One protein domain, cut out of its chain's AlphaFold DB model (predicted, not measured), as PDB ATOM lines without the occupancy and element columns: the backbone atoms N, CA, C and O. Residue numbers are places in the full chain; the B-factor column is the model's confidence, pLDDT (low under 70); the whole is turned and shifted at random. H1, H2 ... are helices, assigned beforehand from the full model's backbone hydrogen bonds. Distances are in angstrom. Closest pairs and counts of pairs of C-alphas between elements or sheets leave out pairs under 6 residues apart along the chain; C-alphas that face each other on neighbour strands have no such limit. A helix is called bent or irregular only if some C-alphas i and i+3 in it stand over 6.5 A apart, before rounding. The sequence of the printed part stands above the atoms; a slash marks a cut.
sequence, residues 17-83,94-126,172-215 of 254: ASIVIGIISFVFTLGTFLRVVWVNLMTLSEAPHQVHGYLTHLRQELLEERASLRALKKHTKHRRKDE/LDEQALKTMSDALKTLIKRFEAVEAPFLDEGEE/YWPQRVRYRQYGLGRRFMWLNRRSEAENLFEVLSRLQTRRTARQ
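Overview. This is residues 17 to 83, 94 to 126 and 172 to 215 of the 254 residues of an uncharacterized protein of Rachicladosporium antarcticum (UniProt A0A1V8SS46). Three helices, H2, H3 and H4b, stand side by side in an up-and-down bundle, each running against the one before it in the chain, and the long helix H1 sticks out from one end of it as an arm with residues 17 to 40. H4a, the first arm of the bent helix H4, lies at the end of the bundle from which H1 leaves, and residues 78 to 83 of H2 stick out at the opposite end. The printed part has 144 residues with four named helices, in the order H1, H2, H3, H4, and no named strand; the class is all helix. The whole is extended, with a radius of gyration of the C-alphas of 23.4 A and spans of 96 by 33 by 18 A.

Arrangement. H1, residues 17 to 43, and H2, residues 47 to 83, meet only through their tight link of 3 residues. H2 and H3, residues 96 to 120, touch at a shallow tilt of 23 degrees, opposite ways; their closest C-alphas, of Leu 69 and Ser 103, are 6.7 A apart. H4, residues 184 to 215, was assigned as one helix by its hydrogen bonds but is bent, with C-alphas 192 and 195 lying 6.9 A apart; its arms H4a, residues 184 to 192, and H4b, residues 195 to 215, stand at a steep tilt of 50 degrees. H3 and H4b touch at a shallow tilt of 23 degrees, opposite ways, the closest C-alphas being those of Leu 109 and Leu 200, 6.7 A apart. H2, with residues 58 to 65 alone, and H4b, with residues 201 to 208 alone, only just touch, with 3 pairs of C-alphas within 8 A, the closest those of Leu 58 and Phe 201 at 6.7 A. H2 and H4a also only just touch, with 3 such pairs, through residues 47 to 51 of H2 alone; the C-alphas of Ala 47 and Arg 187 are the closest, at 7.0 A. H1 is apart from H3 and H4b, and only just apart from H4a, at 8.4 A. In H1, H2, H4a and H4b every O i to N i+4 pair is within hydrogen-bond range; in H3 19 of 21 are.

Along the chain. H1 begins at C-alpha 17, (-15.179, -11.488, 43.017), and is 38.9 A long. H2 measures 53.3 A and ends at C-alpha 83, (14.487, 13.089, -45.337). H3, 36.1 A long, has a kink of 25 degrees near residue 114 and is irregular, with C-alphas 116 and 119 lying 7.1 A apart. H4b, 30.1 A, ends at C-alpha 215, (14.620, 3.160, -28.371).

Size, cuts and confidence. The C-alphas of Ala 17 and Glu 83, the two farthest apart, are 96.4 A from each other. Residues 84 to 93 and 127 to 171 are not printed; the gaps between C-alphas are 15.5 A and 15.9 A. Residues 172 to 183 hold no named element. The mean pLDDT of the printed part is 77.5, and 41 residues are under 70, among them residues 40 to 51 and 172 to 188.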
ATOM      1  N   ALA A  17     -16.487 -11.013  43.460       83.94
ATOM      2  CA  ALA A  17     -15.179 -11.488  43.017       83.94
ATOM      3  C   ALA A  17     -15.149 -11.822  41.513       83.94
ATOM      4  O   ALA A  17     -14.225 -11.403  40.817       83.94
ATOM      5  N   SER A  18     -16.174 -12.497  40.975       88.25
ATOM      6  CA  SER A  18     -16.238 -12.806  39.538       88.25
ATOM      7  C   SER A  18     -16.381 -11.563  38.657       88.25
ATOM      8  O   SER A  18     -15.792 -11.511  37.580       88.25
ATOM      9  N   ILE A  19     -17.119 -10.543  39.114       88.94
ATOM     10  CA  ILE A  19     -17.266  -9.273  38.387       88.94
ATOM     11  C   ILE A  19     -15.930  -8.526  38.359       88.94
ATOM     12  O   ILE A  19     -15.513  -8.058  37.302       88.94
ATOM     13  N   VAL A  20     -15.225  -8.458  39.492       89.75
ATOM     14  CA  VAL A  20     -13.911  -7.804  39.578       89.75
ATOM     15  C   VAL A  20     -12.893  -8.506  38.681       89.75
ATOM     16  O   VAL A  20     -12.210  -7.841  37.904       89.75
ATOM     17  N   ILE A  21     -12.832  -9.841  38.717       89.44
ATOM     18  CA  ILE A  21     -11.950 -10.624  37.838       89.44
ATOM     19  C   ILE A  21     -12.314 -10.391  36.366       89.44
ATOM     20  O   ILE A  21     -11.429 -10.121  35.559       89.44
ATOM     21  N   GLY A  22     -13.606 -10.402  36.021       90.00
ATOM     22  CA  GLY A  22     -14.085 -10.123  34.665       90.00
ATOM     23  C   GLY A  22     -13.700  -8.730  34.163       90.00
ATOM     24  O   GLY A  22     -13.255  -8.593  33.026       90.00
ATOM     25  N   ILE A  23     -13.790  -7.703  35.014       93.81
ATOM     26  CA  ILE A  23     -13.361  -6.336  34.684       93.81
ATOM     27  C   ILE A  23     -11.843  -6.281  34.494       93.81
ATOM     28  O   ILE A  23     -11.382  -5.689  33.523       93.81
ATOM     29  N   ILE A  24     -11.057  -6.922  35.365       92.31
ATOM     30  CA  ILE A  24      -9.592  -6.960  35.240       92.31
ATOM     31  C   ILE A  24      -9.186  -7.653  33.930       92.31
ATOM     32  O   ILE A  24      -8.370  -7.119  33.178       92.31
ATOM     33  N   SER A  25      -9.796  -8.797  33.606       92.81
ATOM     34  CA  SER A  25      -9.566  -9.509  32.343       92.81
ATOM     35  C   SER A  25     -10.010  -8.692  31.129       92.81
ATOM     36  O   SER A  25      -9.306  -8.667  30.117       92.81
ATOM     37  N   PHE A  26     -11.132  -7.976  31.221       91.94
ATOM     38  CA  PHE A  26     -11.608  -7.090  30.161       91.94
ATOM     39  C   PHE A  26     -10.660  -5.911  29.942       91.94
ATOM     40  O   PHE A  26     -10.281  -5.654  28.806       91.94
ATOM     41  N   VAL A  27     -10.202  -5.241  31.003       93.19
ATOM     42  CA  VAL A  27      -9.236  -4.132  30.922       93.19
ATOM     43  C   VAL A  27      -7.903  -4.608  30.352       93.19
ATOM     44  O   VAL A  27      -7.310  -3.917  29.527       93.19
ATOM     45  N   PHE A  28      -7.448  -5.807  30.720       92.50
ATOM     46  CA  PHE A  28      -6.236  -6.396  30.150       92.50
ATOM     47  C   PHE A  28      -6.399  -6.711  28.654       92.50
ATOM     48  O   PHE A  28      -5.520  -6.407  27.843       92.50
ATOM     49  N   THR A  29      -7.552  -7.253  28.259       91.00
ATOM     50  CA  THR A  29      -7.883  -7.524  26.849       91.00
ATOM     51  C   THR A  29      -8.018  -6.221  26.051       91.00
ATOM     52  O   THR A  29      -7.499  -6.099  24.944       91.00
ATOM     53  N   LEU A  30      -8.638  -5.195  26.635       92.69
ATOM     54  CA  LEU A  30      -8.776  -3.872  26.035       92.69
ATOM     55  C   LEU A  30      -7.408  -3.191  25.894       92.69
ATOM     56  O   LEU A  30      -7.111  -2.622  24.852       92.69
ATOM     57  N   GLY A  31      -6.546  -3.294  26.908       89.12
ATOM     58  CA  GLY A  31      -5.196  -2.733  26.900       89.12
ATOM     59  C   GLY A  31      -4.283  -3.398  25.871       89.12
ATOM     60  O   GLY A  31      -3.551  -2.708  25.163       89.12
ATOM     61  N   THR A  32      -4.354  -4.723  25.728       87.38
ATOM     62  CA  THR A  32      -3.622  -5.451  24.678       87.38
ATOM     63  C   THR A  32      -4.141  -5.097  23.285       87.38
ATOM     64  O   THR A  32      -3.335  -4.800  22.401       87.38
ATOM     65  N   PHE A  33      -5.461  -5.009  23.100       87.19
ATOM     66  CA  PHE A  33      -6.070  -4.542  21.854       87.19
ATOM     67  C   PHE A  33      -5.645  -3.111  21.502       87.19
ATOM     68  O   PHE A  33      -5.137  -2.876  20.407       87.19
ATOM     69  N   LEU A  34      -5.766  -2.161  22.435       82.75
ATOM     70  CA  LEU A  34      -5.345  -0.772  22.235       82.75
ATOM     71  C   LEU A  34      -3.854  -0.669  21.944       82.75
ATOM     72  O   LEU A  34      -3.476   0.131  21.098       82.75
ATOM     73  N   ARG A  35      -3.006  -1.480  22.581       81.56
ATOM     74  CA  ARG A  35      -1.568  -1.494  22.296       81.56
ATOM     75  C   ARG A  35      -1.282  -1.963  20.871       81.56
ATOM     76  O   ARG A  35      -0.499  -1.316  20.185       81.56
ATOM     77  N   VAL A  36      -1.919  -3.037  20.408       80.69
ATOM     78  CA  VAL A  36      -1.759  -3.538  19.028       80.69
ATOM     79  C   VAL A  36      -2.300  -2.530  18.016       80.69
ATOM     80  O   VAL A  36      -1.628  -2.222  17.032       80.69
ATOM     81  N   VAL A  37      -3.477  -1.962  18.281       78.75
ATOM     82  CA  VAL A  37      -4.067  -0.908  17.450       78.75
ATOM     83  C   VAL A  37      -3.157   0.311  17.414       78.75
ATOM     84  O   VAL A  37      -2.910   0.828  16.334       78.75
ATOM     85  N   TRP A  38      -2.610   0.745  18.548       71.44
ATOM     86  CA  TRP A  38      -1.729   1.909  18.640       71.44
ATOM     87  C   TRP A  38      -0.392   1.690  17.940       71.44
ATOM     88  O   TRP A  38       0.072   2.586  17.245       71.44
ATOM     89  N   VAL A  39       0.213   0.506  18.065       70.75
ATOM     90  CA  VAL A  39       1.436   0.154  17.330       70.75
ATOM     91  C   VAL A  39       1.164   0.152  15.826       70.75
ATOM     92  O   VAL A  39       1.878   0.828  15.094       70.75
ATOM     93  N   ASN A  40       0.076  -0.476  15.369       65.38
ATOM     94  CA  ASN A  40      -0.329  -0.434  13.960       65.38
ATOM     95  C   ASN A  40      -0.652   0.992  13.488       65.38
ATOM     96  O   ASN A  40      -0.325   1.358  12.360       65.38
ATOM     97  N   LEU A  41      -1.257   1.818  14.348       65.25
ATOM     98  CA  LEU A  41      -1.561   3.224  14.084       65.25
ATOM     99  C   LEU A  41      -0.287   4.077  14.011       65.25
ATOM    100  O   LEU A  41      -0.233   5.013  13.220       65.25
ATOM    101  N   MET A  42       0.736   3.752  14.807       60.69
ATOM    102  CA  MET A  42       2.053   4.391  14.795       60.69
ATOM    103  C   MET A  42       2.855   4.011  13.550       60.69
ATOM    104  O   MET A  42       3.435   4.895  12.925       60.69
ATOM    105  N   THR A  43       2.794   2.758  13.100       60.28
ATOM    106  CA  THR A  43       3.342   2.350  11.793       60.28
ATOM    107  C   THR A  43       2.614   3.062  10.647       60.28
ATOM    108  O   THR A  43       3.220   3.530   9.688       60.28
ATOM    109  N   LEU A  44       1.302   3.262  10.789       55.03
ATOM    110  CA  LEU A  44       0.508   4.149   9.935       55.03
ATOM    111  C   LEU A  44       0.888   5.629  10.082       55.03
ATOM    112  O   LEU A  44       0.637   6.425   9.178       55.03
ATOM    113  N   SER A  45       1.474   6.019  11.213       53.88
ATOM    114  CA  SER A  45       1.869   7.393  11.508       53.88
ATOM    115  C   SER A  45       3.179   7.813  10.866       53.88
ATOM    116  O   SER A  45       3.372   9.008  10.654       53.88
ATOM    117  N   GLU A  46       4.005   6.842  10.480       56.12
ATOM    118  CA  GLU A  46       5.176   6.992   9.613       56.12
ATOM    119  C   GLU A  46       4.795   7.018   8.120       56.12
ATOM    120  O   GLU A  46       5.578   7.413   7.267       56.12
ATOM    121  N   ALA A  47       3.530   6.798   7.764       55.69
ATOM    122  CA  ALA A  47       3.092   6.964   6.381       55.69
ATOM    123  C   ALA A  47       3.206   8.390   5.776       55.69
ATOM    124  O   ALA A  47       3.301   8.462   4.555       55.69
ATOM    125  N   PRO A  48       3.197   9.542   6.491       57.06
ATOM    126  CA  PRO A  48       3.076  10.850   5.838       57.06
ATOM    127  C   PRO A  48       4.326  11.258   5.050       57.06
ATOM    128  O   PRO A  48       4.198  11.893   4.005       57.06
ATOM    129  N   HIS A  49       5.521  10.855   5.493       61.12
ATOM    130  CA  HIS A  49       6.740  11.046   4.704       61.12
ATOM    131  C   HIS A  49       6.773  10.102   3.495       61.12
ATOM    132  O   HIS A  49       7.234  10.494   2.426       61.12
ATOM    133  N   GLN A  50       6.202   8.900   3.631       64.19
ATOM    134  CA  GLN A  50       6.067   7.957   2.523       64.19
ATOM    135  C   GLN A  50       5.070   8.454   1.476       64.19
ATOM    136  O   GLN A  50       5.372   8.378   0.295       64.19
ATOM    137  N   VAL A  51       3.924   9.022   1.871       69.12
ATOM    138  CA  VAL A  51       2.943   9.581   0.923       69.12
ATOM    139  C   VAL A  51       3.561  10.728   0.135       69.12
ATOM    140  O   VAL A  51       3.465  10.760  -1.089       69.12
ATOM    141  N   HIS A  52       4.233  11.650   0.832       73.38
ATOM    142  CA  HIS A  52       4.893  12.778   0.190       73.38
ATOM    143  C   HIS A  52       6.001  12.319  -0.764       73.38
ATOM    144  O   HIS A  52       6.018  12.745  -1.917       73.38
ATOM    145  N   GLY A  53       6.884  11.417  -0.321       74.25
ATOM    146  CA  GLY A  53       7.940  10.860  -1.165       74.25
ATOM    147  C   GLY A  53       7.380  10.113  -2.374       74.25
ATOM    148  O   GLY A  53       7.818  10.345  -3.495       74.25
ATOM    149  N   TYR A  54       6.354   9.288  -2.170       79.12
ATOM    150  CA  TYR A  54       5.765   8.456  -3.213       79.12
ATOM    151  C   TYR A  54       5.015   9.273  -4.269       79.12
ATOM    152  O   TYR A  54       5.265   9.112  -5.461       79.12
ATOM    153  N   LEU A  55       4.132  10.190  -3.855       80.00
ATOM    154  CA  LEU A  55       3.396  11.053  -4.787       80.00
ATOM    155  C   LEU A  55       4.331  12.003  -5.538       80.00
ATOM    156  O   LEU A  55       4.159  12.203  -6.738       80.00
ATOM    157  N   THR A  56       5.351  12.548  -4.866       80.25
ATOM    158  CA  THR A  56       6.343  13.424  -5.509       80.25
ATOM    159  C   THR A  56       7.199  12.655  -6.508       80.25
ATOM    160  O   THR A  56       7.416  13.141  -7.616       80.25
ATOM    161  N   HIS A  57       7.626  11.439  -6.159       84.06
ATOM    162  CA  HIS A  57       8.366  10.559  -7.059       84.06
ATOM    163  C   HIS A  57       7.540  10.204  -8.299       84.06
ATOM    164  O   HIS A  57       7.978  10.421  -9.424       84.06
ATOM    165  N   LEU A  58       6.296   9.763  -8.108       83.75
ATOM    166  CA  LEU A  58       5.410   9.396  -9.210       83.75
ATOM    167  C   LEU A  58       5.073  10.599 -10.104       83.75
ATOM    168  O   LEU A  58       5.039  10.489 -11.330       83.75
ATOM    169  N   ARG A  59       4.894  11.784  -9.510       83.69
ATOM    170  CA  ARG A  59       4.752  13.049 -10.241       83.69
ATOM    171  C   ARG A  59       5.986  13.368 -11.078       83.69
ATOM    172  O   ARG A  59       5.839  13.765 -12.234       83.69
ATOM    173  N   GLN A  60       7.177  13.225 -10.504       83.25
ATOM    174  CA  GLN A  60       8.434  13.454 -11.207       83.25
ATOM    175  C   GLN A  60       8.567  12.506 -12.399       83.25
ATOM    176  O   GLN A  60       8.767  12.981 -13.514       83.25
ATOM    177  N   GLU A  61       8.352  11.206 -12.201       85.31
ATOM    178  CA  GLU A  61       8.442  10.220 -13.278       85.31
ATOM    179  C   GLU A  61       7.420  10.463 -14.399       85.31
ATOM    180  O   GLU A  61       7.756  10.356 -15.580       85.31
ATOM    181  N   LEU A  62       6.177  10.836 -14.068       85.19
ATOM    182  CA  LEU A  62       5.157  11.168 -15.070       85.19
ATOM    183  C   LEU A  62       5.550  12.389 -15.911       85.19
ATOM    184  O   LEU A  62       5.282  12.433 -17.117       85.19
ATOM    185  N   LEU A  63       6.144  13.403 -15.282       83.00
ATOM    186  CA  LEU A  63       6.576  14.623 -15.962       83.00
ATOM    187  C   LEU A  63       7.825  14.386 -16.807       83.00
ATOM    188  O   LEU A  63       7.876  14.852 -17.947       83.00
ATOM    189  N   GLU A  64       8.782  13.625 -16.286       84.50
ATOM    190  CA  GLU A  64       9.981  13.217 -17.007       84.50
ATOM    191  C   GLU A  64       9.622  12.382 -18.237       84.50
ATOM    192  O   GLU A  64      10.063  12.691 -19.343       84.50
ATOM    193  N   GLU A  65       8.720  11.410 -18.097       84.62
ATOM    194  CA  GLU A  65       8.269  10.597 -19.227       84.62
ATOM    195  C   GLU A  65       7.457  11.420 -20.243       84.62
ATOM    196  O   GLU A  65       7.508  11.201 -21.455       84.62
ATOM    197  N   ARG A  66       6.741  12.454 -19.789       85.00
ATOM    198  CA  ARG A  66       6.057  13.387 -20.695       85.00
ATOM    199  C   ARG A  66       7.048  14.252 -21.467       85.00
ATOM    200  O   ARG A  66       6.778  14.590 -22.623       85.00
ATOM    201  N   ALA A  67       8.130  14.682 -20.829       80.44
ATOM    202  CA  ALA A  67       9.199  15.432 -21.474       80.44
ATOM    203  C   ALA A  67       9.962  14.539 -22.464       80.44
ATOM    204  O   ALA A  67      10.161  14.942 -23.609       80.44
ATOM    205  N   SER A  68      10.269  13.296 -22.082       81.81
ATOM    206  CA  SER A  68      10.953  12.321 -22.937       81.81
ATOM    207  C   SER A  68      10.158  12.045 -24.220       81.81
ATOM    208  O   SER A  68      10.695  12.166 -25.322       81.81
ATOM    209  N   LEU A  69       8.845  11.795 -24.114       82.81
ATOM    210  CA  LEU A  69       7.965  11.595 -25.273       82.81
ATOM    211  C   LEU A  69       7.831  12.845 -26.150       82.81
ATOM    212  O   LEU A  69       7.677  12.724 -27.366       82.81
ATOM    213  N   ARG A  70       7.883  14.048 -25.566       83.31
ATOM    214  CA  ARG A  70       7.896  15.302 -26.335       83.31
ATOM    215  C   ARG A  70       9.193  15.454 -27.125       83.31
ATOM    216  O   ARG A  70       9.119  15.713 -28.324       83.31
ATOM    217  N   ALA A  71      10.342  15.218 -26.493       79.94
ATOM    218  CA  ALA A  71      11.640  15.246 -27.160       79.94
ATOM    219  C   ALA A  71      11.692  14.236 -28.321       79.94
ATOM    220  O   ALA A  71      12.059  14.592 -29.436       79.94
ATOM    221  N   LEU A  72      11.205  13.007 -28.114       77.44
ATOM    222  CA  LEU A  72      11.121  11.977 -29.163       77.44
ATOM    223  C   LEU A  72      10.250  12.398 -30.352       77.44
ATOM    224  O   LEU A  72      10.629  12.195 -31.506       77.44
ATOM    225  N   LYS A  73       9.096  13.020 -30.090       80.50
ATOM    226  CA  LYS A  73       8.225  13.570 -31.142       80.50
ATOM    227  C   LYS A  73       8.877  14.728 -31.900       80.50
ATOM    228  O   LYS A  73       8.651  14.882 -33.097       80.50
ATOM    229  N   LYS A  74       9.678  15.548 -31.218       79.75
ATOM    230  CA  LYS A  74      10.443  16.628 -31.850       79.75
ATOM    231  C   LYS A  74      11.518  16.044 -32.769       79.75
ATOM    232  O   LYS A  74      11.528  16.367 -33.951       79.75
ATOM    233  N   HIS A  75      12.335  15.117 -32.272       72.81
ATOM    234  CA  HIS A  75      13.387  14.467 -33.062       72.81
ATOM    235  C   HIS A  75      12.848  13.757 -34.311       72.81
ATOM    236  O   HIS A  75      13.395  13.943 -35.395       72.81
ATOM    237  N   THR A  76      11.746  13.013 -34.192       72.75
ATOM    238  CA  THR A  76      11.095  12.357 -35.346       72.75
ATOM    239  C   THR A  76      10.586  13.368 -36.378       72.75
ATOM    240  O   THR A  76      10.802  13.191 -37.575       72.75
ATOM    241  N   LYS A  77       9.984  14.481 -35.935       73.31
ATOM    242  CA  LYS A  77       9.507  15.542 -36.836       73.31
ATOM    243  C   LYS A  77      10.642  16.274 -37.561       73.31
ATOM    244  O   LYS A  77      10.501  16.544 -38.752       73.31
ATOM    245  N   HIS A  78      11.727  16.619 -36.861       67.75
ATOM    246  CA  HIS A  78      12.887  17.271 -37.482       67.75
ATOM    247  C   HIS A  78      13.532  16.357 -38.524       67.75
ATOM    248  O   HIS A  78      13.745  16.785 -39.651       67.75
ATOM    249  N   ARG A  79      13.708  15.072 -38.205       64.56
ATOM    250  CA  ARG A  79      14.312  14.112 -39.134       64.56
ATOM    251  C   ARG A  79      13.516  13.918 -40.424       64.56
ATOM    252  O   ARG A  79      14.090  13.839 -41.501       64.56
ATOM    253  N   ARG A  80      12.184  13.931 -40.341       65.69
ATOM    254  CA  ARG A  80      11.300  13.841 -41.515       65.69
ATOM    255  C   ARG A  80      11.412  15.051 -42.450       65.69
ATOM    256  O   ARG A  80      11.085  14.960 -43.633       65.69
ATOM    257  N   LYS A  81      11.823  16.208 -41.918       63.78
ATOM    258  CA  LYS A  81      12.098  17.404 -42.720       63.78
ATOM    259  C   LYS A  81      13.385  17.221 -43.529       63.78
ATOM    260  O   LYS A  81      13.374  17.562 -44.705       63.78
ATOM    261  N   ASP A  82      14.404  16.611 -42.929       61.16
ATOM    262  CA  ASP A  82      15.694  16.332 -43.573       61.16
ATOM    263  C   ASP A  82      15.593  15.188 -44.605       61.16
ATOM    264  O   ASP A  82      16.206  15.244 -45.667       61.16
ATOM    265  N   GLU A  83      14.740  14.180 -44.372       59.81
ATOM    266  CA  GLU A  83      14.487  13.089 -45.337       59.81
ATOM    267  C   GLU A  83      13.863  13.582 -46.659       59.81
ATOM    268  O   GLU A  83      14.089  12.989 -47.715       59.81
ATOM    269  N   LEU A  94      10.228   4.725 -34.532       58.34
ATOM    270  CA  LEU A  94       9.247   4.679 -33.460       58.34
ATOM    271  C   LEU A  94       7.966   5.172 -34.120       58.34
ATOM    272  O   LEU A  94       7.785   6.380 -34.258       58.34
ATOM    273  N   ASP A  95       7.176   4.212 -34.605       69.19
ATOM    274  CA  ASP A  95       5.935   4.428 -35.336       69.19
ATOM    275  C   ASP A  95       5.217   5.643 -34.729       69.19
ATOM    276  O   ASP A  95       4.983   5.689 -33.513       69.19
ATOM    277  N   GLU A  96       4.961   6.684 -35.531       73.50
ATOM    278  CA  GLU A  96       4.291   7.908 -35.066       73.50
ATOM    279  C   GLU A  96       3.006   7.536 -34.310       73.50
ATOM    280  O   GLU A  96       2.642   8.173 -33.314       73.50
ATOM    281  N   GLN A  97       2.361   6.445 -34.731       79.00
ATOM    282  CA  GLN A  97       1.216   5.850 -34.069       79.00
ATOM    283  C   GLN A  97       1.571   5.262 -32.695       79.00
ATOM    284  O   GLN A  97       0.857   5.519 -31.723       79.00
ATOM    285  N   ALA A  98       2.695   4.560 -32.544       81.06
ATOM    286  CA  ALA A  98       3.199   4.101 -31.246       81.06
ATOM    287  C   ALA A  98       3.539   5.273 -30.302       81.06
ATOM    288  O   ALA A  98       3.113   5.276 -29.148       81.06
ATOM    289  N   LEU A  99       4.224   6.320 -30.776       82.69
ATOM    290  CA  LEU A  99       4.498   7.519 -29.965       82.69
ATOM    291  C   LEU A  99       3.214   8.263 -29.581       82.69
ATOM    292  O   LEU A  99       3.109   8.833 -28.488       82.69
ATOM    293  N   LYS A 100       2.219   8.281 -30.470       85.81
ATOM    294  CA  LYS A 100       0.901   8.857 -30.194       85.81
ATOM    295  C   LYS A 100       0.158   8.046 -29.136       85.81
ATOM    296  O   LYS A 100      -0.258   8.633 -28.144       85.81
ATOM    297  N   THR A 101       0.079   6.726 -29.288       88.88
ATOM    298  CA  THR A 101      -0.584   5.838 -28.319       88.88
ATOM    299  C   THR A 101       0.076   5.881 -26.941       88.88
ATOM    300  O   THR A 101      -0.633   6.013 -25.947       88.88
ATOM    301  N   MET A 102       1.413   5.880 -26.853       88.06
ATOM    302  CA  MET A 102       2.131   6.074 -25.583       88.06
ATOM    303  C   MET A 102       1.826   7.435 -24.959       88.06
ATOM    304  O   MET A 102       1.579   7.537 -23.761       88.06
ATOM    305  N   SER A 103       1.805   8.493 -25.772       87.12
ATOM    306  CA  SER A 103       1.490   9.840 -25.300       87.12
ATOM    307  C   SER A 103       0.049   9.968 -24.815       87.12
ATOM    308  O   SER A 103      -0.191  10.688 -23.847       87.12
ATOM    309  N   ASP A 104      -0.903   9.302 -25.462       89.12
ATOM    310  CA  ASP A 104      -2.301   9.304 -25.042       89.12
ATOM    311  C   ASP A 104      -2.500   8.451 -23.783       89.12
ATOM    312  O   ASP A 104      -3.167   8.900 -22.850       89.12
ATOM    313  N   ALA A 105      -1.819   7.306 -23.675       90.00
ATOM    314  CA  ALA A 105      -1.762   6.520 -22.444       90.00
ATOM    315  C   ALA A 105      -1.196   7.349 -21.277       90.00
ATOM    316  O   ALA A 105      -1.822   7.435 -20.221       90.00
ATOM    317  N   LEU A 106      -0.087   8.065 -21.483       89.06
ATOM    318  CA  LEU A 106       0.487   8.936 -20.459       89.06
ATOM    319  C   LEU A 106      -0.465  10.072 -20.052       89.06
ATOM    320  O   LEU A 106      -0.584  10.375 -18.869       89.06
ATOM    321  N   LYS A 107      -1.214  10.668 -20.992       88.06
ATOM    322  CA  LYS A 107      -2.260  11.654 -20.651       88.06
ATOM    323  C   LYS A 107      -3.345  11.043 -19.767       88.06
ATOM    324  O   LYS A 107      -3.818  11.714 -18.852       88.06
ATOM    325  N   THR A 108      -3.761   9.804 -20.034       90.06
ATOM    326  CA  THR A 108      -4.747   9.123 -19.180       90.06
ATOM    327  C   THR A 108      -4.188   8.818 -17.792       90.06
ATOM    328  O   THR A 108      -4.895   9.035 -16.811       90.06
ATOM    329  N   LEU A 109      -2.917   8.417 -17.692       87.50
ATOM    330  CA  LEU A 109      -2.231   8.207 -16.413       87.50
ATOM    331  C   LEU A 109      -2.125   9.501 -15.609       87.50
ATOM    332  O   LEU A 109      -2.458   9.504 -14.432       87.50
ATOM    333  N   ILE A 110      -1.767  10.613 -16.255       86.19
ATOM    334  CA  ILE A 110      -1.714  11.932 -15.614       86.19
ATOM    335  C   ILE A 110      -3.088  12.335 -15.064       86.19
ATOM    336  O   ILE A 110      -3.173  12.817 -13.940       86.19
ATOM    337  N   LYS A 111      -4.173  12.103 -15.815       87.19
ATOM    338  CA  LYS A 111      -5.539  12.384 -15.336       87.19
ATOM    339  C   LYS A 111      -5.940  11.518 -14.141       87.19
ATOM    340  O   LYS A 111      -6.631  11.992 -13.248       87.19
ATOM    341  N   ARG A 112      -5.535  10.246 -14.124       86.12
ATOM    342  CA  ARG A 112      -5.799   9.356 -12.984       86.12
ATOM    343  C   ARG A 112      -4.977   9.753 -11.768       86.12
ATOM    344  O   ARG A 112      -5.517   9.831 -10.673       86.12
ATOM    345  N   PHE A 113      -3.707  10.087 -11.974       86.94
ATOM    346  CA  PHE A 113      -2.867  10.623 -10.916       86.94
ATOM    347  C   PHE A 113      -3.450  11.908 -10.332       86.94
ATOM    348  O   PHE A 113      -3.477  12.051  -9.120       86.94
ATOM    349  N   GLU A 114      -3.993  12.799 -11.160       83.62
ATOM    350  CA  GLU A 114      -4.671  14.009 -10.690       83.62
ATOM    351  C   GLU A 114      -5.828  13.681  -9.733       83.62
ATOM    352  O   GLU A 114      -5.944  14.297  -8.675       83.62
ATOM    353  N   ALA A 115      -6.646  12.673 -10.049       84.50
ATOM    354  CA  ALA A 115      -7.731  12.237  -9.170       84.50
ATOM    355  C   ALA A 115      -7.217  11.673  -7.832       84.50
ATOM    356  O   ALA A 115      -7.853  11.871  -6.787       84.50
ATOM    357  N   VAL A 116      -6.063  10.999  -7.856       84.44
ATOM    358  CA  VAL A 116      -5.394  10.446  -6.671       84.44
ATOM    359  C   VAL A 116      -4.724  11.542  -5.837       84.44
ATOM    360  O   VAL A 116      -4.839  11.496  -4.615       84.44
ATOM    361  N   GLU A 117      -4.088  12.532  -6.470       83.56
ATOM    362  CA  GLU A 117      -3.343  13.645  -5.853       83.56
ATOM    363  C   GLU A 117      -4.280  14.713  -5.258       83.56
ATOM    364  O   GLU A 117      -3.996  15.255  -4.190       83.56
ATOM    365  N   ALA A 118      -5.434  14.964  -5.891       80.88
ATOM    366  CA  ALA A 118      -6.395  16.009  -5.525       80.88
ATOM    367  C   ALA A 118      -6.706  16.169  -4.017       80.88
ATOM    368  O   ALA A 118      -6.673  17.301  -3.535       80.88
ATOM    369  N   PRO A 119      -6.997  15.114  -3.226       77.88
ATOM    370  CA  PRO A 119      -7.327  15.274  -1.805       77.88
ATOM    371  C   PRO A 119      -6.115  15.546  -0.898       77.88
ATOM    372  O   PRO A 119      -6.305  15.817   0.292       77.88
ATOM    373  N   PHE A 120      -4.889  15.422  -1.413       74.75
ATOM    374  CA  PHE A 120      -3.647  15.578  -0.648       74.75
ATOM    375  C   PHE A 120      -2.952  16.924  -0.897       74.75
ATOM    376  O   PHE A 120      -2.008  17.264  -0.180       74.75
ATOM    377  N   LEU A 121      -3.430  17.706  -1.868       77.38
ATOM    378  CA  LEU A 121      -2.942  19.056  -2.145       77.38
ATOM    379  C   LEU A 121      -3.386  20.046  -1.058       77.38
ATOM    380  O   LEU A 121      -4.468  19.914  -0.472       77.38
ATOM    381  N   ASP A 122      -2.533  21.032  -0.777       73.62
ATOM    382  CA  ASP A 122      -2.875  22.147   0.105       73.62
ATOM    383  C   ASP A 122      -3.911  23.089  -0.532       73.62
ATOM    384  O   ASP A 122      -4.048  23.180  -1.753       73.62
ATOM    385  N   GLU A 123      -4.665  23.802   0.307       61.12
ATOM    386  CA  GLU A 123      -5.654  24.781  -0.160       61.12
ATOM    387  C   GLU A 123      -4.952  25.925  -0.907       61.12
ATOM    388  O   GLU A 123      -4.222  26.718  -0.317       61.12
ATOM    389  N   GLY A 124      -5.161  25.991  -2.225       58.03
ATOM    390  CA  GLY A 124      -4.530  26.974  -3.111       58.03
ATOM    391  C   GLY A 124      -3.332  26.451  -3.911       58.03
ATOM    392  O   GLY A 124      -2.855  27.165  -4.793       58.03
ATOM    393  N   GLU A 125      -2.880  25.216  -3.668       61.62
ATOM    394  CA  GLU A 125      -1.904  24.546  -4.532       61.62
ATOM    395  C   GLU A 125      -2.599  23.959  -5.758       61.62
ATOM    396  O   GLU A 125      -3.561  23.191  -5.690       61.62
ATOM    397  N   GLU A 126      -2.100  24.348  -6.922       61.50
ATOM    398  CA  GLU A 126      -2.596  23.863  -8.193       61.50
ATOM    399  C   GLU A 126      -1.776  22.607  -8.521       61.50
ATOM    400  O   GLU A 126      -0.560  22.696  -8.691       61.50
ATOM    401  N   TYR A 172      12.485  21.358 -13.486       43.41
ATOM    402  CA  TYR A 172      12.690  21.843 -12.104       43.41
ATOM    403  C   TYR A 172      11.397  22.016 -11.272       43.41
ATOM    404  O   TYR A 172      11.427  22.423 -10.110       43.41
ATOM    405  N   TRP A 173      10.226  21.732 -11.847       50.78
ATOM    406  CA  TRP A 173       8.925  21.987 -11.208       50.78
ATOM    407  C   TRP A 173       8.358  20.915 -10.242       50.78
ATOM    408  O   TRP A 173       7.545  21.301  -9.398       50.78
ATOM    409  N   PRO A 174       8.720  19.611 -10.287       54.06
ATOM    410  CA  PRO A 174       8.098  18.594  -9.420       54.06
ATOM    411  C   PRO A 174       8.235  18.870  -7.914       54.06
ATOM    412  O   PRO A 174       7.347  18.519  -7.145       54.06
ATOM    413  N   GLN A 175       9.309  19.549  -7.502       51.47
ATOM    414  CA  GLN A 175       9.655  19.807  -6.097       51.47
ATOM    415  C   GLN A 175       8.922  20.985  -5.439       51.47
ATOM    416  O   GLN A 175       9.097  21.214  -4.246       51.47
ATOM    417  N   ARG A 176       8.123  21.762  -6.184       56.31
ATOM    418  CA  ARG A 176       7.512  22.997  -5.652       56.31
ATOM    419  C   ARG A 176       6.131  22.815  -5.027       56.31
ATOM    420  O   ARG A 176       5.637  23.771  -4.442       56.31
ATOM    421  N   VAL A 177       5.521  21.636  -5.136       61.94
ATOM    422  CA  VAL A 177       4.151  21.422  -4.653       61.94
ATOM    423  C   VAL A 177       4.144  21.070  -3.178       61.94
ATOM    424  O   VAL A 177       4.755  20.091  -2.747       61.94
ATOM    425  N   ARG A 178       3.427  21.883  -2.401       63.00
ATOM    426  CA  ARG A 178       3.191  21.632  -0.983       63.00
ATOM    427  C   ARG A 178       1.992  20.706  -0.815       63.00
ATOM    428  O   ARG A 178       0.907  20.955  -1.336       63.00
ATOM    429  N   TYR A 179       2.217  19.610  -0.103       68.19
ATOM    430  CA  TYR A 179       1.152  18.700   0.296       68.19
ATOM    431  C   TYR A 179       0.675  19.070   1.692       68.19
ATOM    432  O   TYR A 179       1.473  19.453   2.551       68.19
ATOM    433  N   ARG A 180      -0.624  18.898   1.915       65.50
ATOM    434  CA  ARG A 180      -1.276  19.247   3.173       65.50
ATOM    435  C   ARG A 180      -0.743  18.409   4.329       65.50
ATOM    436  O   ARG A 180      -0.410  17.236   4.165       65.50
ATOM    437  N   GLN A 181      -0.713  18.988   5.528       63.59
ATOM    438  CA  GLN A 181      -0.319  18.253   6.731       63.59
ATOM    439  C   GLN A 181      -1.244  17.041   6.969       63.59
ATOM    440  O   GLN A 181      -2.475  17.141   6.950       63.59
ATOM    441  N   TYR A 182      -0.638  15.872   7.182       65.50
ATOM    442  CA  TYR A 182      -1.333  14.584   7.224       65.50
ATOM    443  C   TYR A 182      -1.806  14.218   8.639       65.50
ATOM    444  O   TYR A 182      -1.025  13.716   9.451       65.50
ATOM    445  N   GLY A 183      -3.104  14.382   8.905       65.38
ATOM    446  CA  GLY A 183      -3.787  13.794  10.067       65.38
ATOM    447  C   GLY A 183      -4.207  12.328   9.858       65.38
ATOM    448  O   GLY A 183      -4.190  11.820   8.736       65.38
ATOM    449  N   LEU A 184      -4.643  11.649  10.930       62.72
ATOM    450  CA  LEU A 184      -5.014  10.218  10.925       62.72
ATOM    451  C   LEU A 184      -6.100   9.854   9.893       62.72
ATOM    452  O   LEU A 184      -5.965   8.853   9.193       62.72
ATOM    453  N   GLY A 185      -7.131  10.687   9.718       68.19
ATOM    454  CA  GLY A 185      -8.196  10.426   8.735       68.19
ATOM    455  C   GLY A 185      -7.710  10.443   7.279       68.19
ATOM    456  O   GLY A 185      -8.112   9.608   6.471       68.19
ATOM    457  N   ARG A 186      -6.774  11.340   6.940       69.69
ATOM    458  CA  ARG A 186      -6.184  11.397   5.591       69.69
ATOM    459  C   ARG A 186      -5.199  10.254   5.345       69.69
ATOM    460  O   ARG A 186      -5.063   9.816   4.210       69.69
ATOM    461  N   ARG A 187      -4.567   9.723   6.395       69.75
ATOM    462  CA  ARG A 187      -3.733   8.511   6.311       69.75
ATOM    463  C   ARG A 187      -4.570   7.269   6.011       69.75
ATOM    464  O   ARG A 187      -4.181   6.460   5.177       69.75
ATOM    465  N   PHE A 188      -5.751   7.157   6.617       69.44
ATOM    466  CA  PHE A 188      -6.699   6.098   6.270       69.44
ATOM    467  C   PHE A 188      -7.197   6.232   4.822       69.44
ATOM    468  O   PHE A 188      -7.244   5.256   4.078       69.44
ATOM    469  N   MET A 189      -7.477   7.461   4.381       73.56
ATOM    470  CA  MET A 189      -7.815   7.740   2.983       73.56
ATOM    471  C   MET A 189      -6.673   7.377   2.019       73.56
ATOM    472  O   MET A 189      -6.936   6.851   0.939       73.56
ATOM    473  N   TRP A 190      -5.416   7.614   2.410       76.50
ATOM    474  CA  TRP A 190      -4.245   7.178   1.651       76.50
ATOM    475  C   TRP A 190      -4.176   5.661   1.528       76.50
ATOM    476  O   TRP A 190      -3.993   5.182   0.421       76.50
ATOM    477  N   LEU A 191      -4.385   4.895   2.604       73.69
ATOM    478  CA  LEU A 191      -4.373   3.428   2.521       73.69
ATOM    479  C   LEU A 191      -5.351   2.889   1.476       73.69
ATOM    480  O   LEU A 191      -4.998   1.983   0.728       73.69
ATOM    481  N   ASN A 192      -6.546   3.474   1.388       77.88
ATOM    482  CA  ASN A 192      -7.541   3.053   0.405       77.88
ATOM    483  C   ASN A 192      -7.145   3.420  -1.039       77.88
ATOM    484  O   ASN A 192      -7.491   2.713  -1.976       77.88
ATOM    485  N   ARG A 193      -6.403   4.519  -1.227       77.00
ATOM    486  CA  ARG A 193      -5.928   4.984  -2.546       77.00
ATOM    487  C   ARG A 193      -4.522   4.508  -2.907       77.00
ATOM    488  O   ARG A 193      -4.078   4.699  -4.036       77.00
ATOM    489  N   ARG A 194      -3.814   3.885  -1.969       79.88
ATOM    490  CA  ARG A 194      -2.433   3.435  -2.141       79.88
ATOM    491  C   ARG A 194      -2.327   2.391  -3.246       79.88
ATOM    492  O   ARG A 194      -1.457   2.510  -4.095       79.88
ATOM    493  N   SER A 195      -3.244   1.427  -3.273       81.62
ATOM    494  CA  SER A 195      -3.303   0.406  -4.325       81.62
ATOM    495  C   SER A 195      -3.537   1.011  -5.714       81.62
ATOM    496  O   SER A 195      -2.993   0.531  -6.705       81.62
ATOM    497  N   GLU A 196      -4.304   2.101  -5.798       84.25
ATOM    498  CA  GLU A 196      -4.516   2.842  -7.043       84.25
ATOM    499  C   GLU A 196      -3.231   3.555  -7.490       84.25
ATOM    500  O   GLU A 196      -2.863   3.477  -8.661       84.25
ATOM    501  N   ALA A 197      -2.507   4.188  -6.561       82.75
ATOM    502  CA  ALA A 197      -1.217   4.816  -6.842       82.75
ATOM    503  C   ALA A 197      -0.142   3.790  -7.263       82.75
ATOM    504  O   ALA A 197       0.597   4.035  -8.215       82.75
ATOM    505  N   GLU A 198      -0.097   2.625  -6.612       85.56
ATOM    506  CA  GLU A 198       0.804   1.515  -6.953       85.56
ATOM    507  C   GLU A 198       0.511   0.949  -8.346       85.56
ATOM    508  O   GLU A 198       1.428   0.750  -9.144       85.56
ATOM    509  N   ASN A 199      -0.766   0.787  -8.697       88.19
ATOM    510  CA  ASN A 199      -1.162   0.378 -10.043       88.19
ATOM    511  C   ASN A 199      -0.757   1.430 -11.094       88.19
ATOM    512  O   ASN A 199      -0.251   1.089 -12.161       88.19
ATOM    513  N   LEU A 200      -0.904   2.727 -10.795       87.69
ATOM    514  CA  LEU A 200      -0.441   3.790 -11.697       87.69
ATOM    515  C   LEU A 200       1.071   3.734 -11.931       87.69
ATOM    516  O   LEU A 200       1.504   3.887 -13.075       87.69
ATOM    517  N   PHE A 201       1.855   3.482 -10.881       87.50
ATOM    518  CA  PHE A 201       3.300   3.300 -10.985       87.50
ATOM    519  C   PHE A 201       3.658   2.082 -11.840       87.50
ATOM    520  O   PHE A 201       4.514   2.161 -12.716       87.50
ATOM    521  N   GLU A 202       2.970   0.958 -11.645       89.94
ATOM    522  CA  GLU A 202       3.197  -0.253 -12.431       89.94
ATOM    523  C   GLU A 202       2.875  -0.042 -13.919       89.94
ATOM    524  O   GLU A 202       3.615  -0.475 -14.806       89.94
ATOM    525  N   VAL A 203       1.781   0.655 -14.229       90.75
ATOM    526  CA  VAL A 203       1.438   0.967 -15.621       90.75
ATOM    527  C   VAL A 203       2.446   1.949 -16.226       90.75
ATOM    528  O   VAL A 203       2.811   1.795 -17.397       90.75
ATOM    529  N   LEU A 204       2.927   2.924 -15.450       89.62
ATOM    530  CA  LEU A 204       3.961   3.865 -15.880       89.62
ATOM    531  C   LEU A 204       5.292   3.161 -16.156       89.62
ATOM    532  O   LEU A 204       5.856   3.354 -17.233       89.62
ATOM    533  N   SER A 205       5.759   2.301 -15.251       88.00
ATOM    534  CA  SER A 205       7.014   1.564 -15.416       88.00
ATOM    535  C   SER A 205       6.958   0.640 -16.632       88.00
ATOM    536  O   SER A 205       7.866   0.651 -17.459       88.00
ATOM    537  N   ARG A 206       5.837  -0.061 -16.856       91.19
ATOM    538  CA  ARG A 206       5.610  -0.847 -18.083       91.19
ATOM    539  C   ARG A 206       5.675   0.019 -19.344       91.19
ATOM    540  O   ARG A 206       6.187  -0.436 -20.370       91.19
ATOM    541  N   LEU A 207       5.144   1.242 -19.305       88.75
ATOM    542  CA  LEU A 207       5.203   2.180 -20.429       88.75
ATOM    543  C   LEU A 207       6.646   2.632 -20.686       88.75
ATOM    544  O   LEU A 207       7.107   2.532 -21.824       88.75
ATOM    545  N   GLN A 208       7.369   3.030 -19.640       88.31
ATOM    546  CA  GLN A 208       8.780   3.407 -19.710       88.31
ATOM    547  C   GLN A 208       9.637   2.259 -20.258       88.31
ATOM    548  O   GLN A 208      10.383   2.458 -21.214       88.31
ATOM    549  N   THR A 209       9.480   1.029 -19.750       89.38
ATOM    550  CA  THR A 209      10.196  -0.150 -20.266       89.38
ATOM    551  C   THR A 209       9.900  -0.376 -21.746       89.38
ATOM    552  O   THR A 209      10.819  -0.598 -22.533       89.38
ATOM    553  N   ARG A 210       8.633  -0.262 -22.172       86.25
ATOM    554  CA  ARG A 210       8.240  -0.388 -23.587       86.25
ATOM    555  C   ARG A 210       8.821   0.712 -24.470       86.25
ATOM    556  O   ARG A 210       9.071   0.453 -25.648       86.25
ATOM    557  N   ARG A 211       8.984   1.931 -23.955       86.62
ATOM    558  CA  ARG A 211       9.643   3.025 -24.674       86.62
ATOM    559  C   ARG A 211      11.139   2.756 -24.792       86.62
ATOM    560  O   ARG A 211      11.656   2.786 -25.904       86.62
ATOM    561  N   THR A 212      11.814   2.455 -23.684       85.31
ATOM    562  CA  THR A 212      13.257   2.182 -23.652       85.31
ATOM    563  C   THR A 212      13.613   0.991 -24.531       85.31
ATOM    564  O   THR A 212      14.513   1.102 -25.352       85.31
ATOM    565  N   ALA A 213      12.857  -0.108 -24.463       83.75
ATOM    566  CA  ALA A 213      13.067  -1.269 -25.329       83.75
ATOM    567  C   ALA A 213      12.984  -0.905 -26.821       83.75
ATOM    568  O   ALA A 213      13.809  -1.353 -27.612       83.75
ATOM    569  N   ARG A 214      12.033  -0.044 -27.209       80.75
ATOM    570  CA  ARG A 214      11.926   0.435 -28.596       80.75
ATOM    571  C   ARG A 214      13.070   1.364 -28.993       80.75
ATOM    572  O   ARG A 214      13.577   1.243 -30.099       80.75
ATOM    573  N   GLN A 215      13.480   2.275 -28.113       81.00
ATOM    574  CA  GLN A 215      14.620   3.160 -28.371       81.00
ATOM    575  C   GLN A 215      15.922   2.379 -28.529       81.00
ATOM    576  O   GLN A 215      16.669   2.628 -29.468       81.00
TER     577      GLN A 215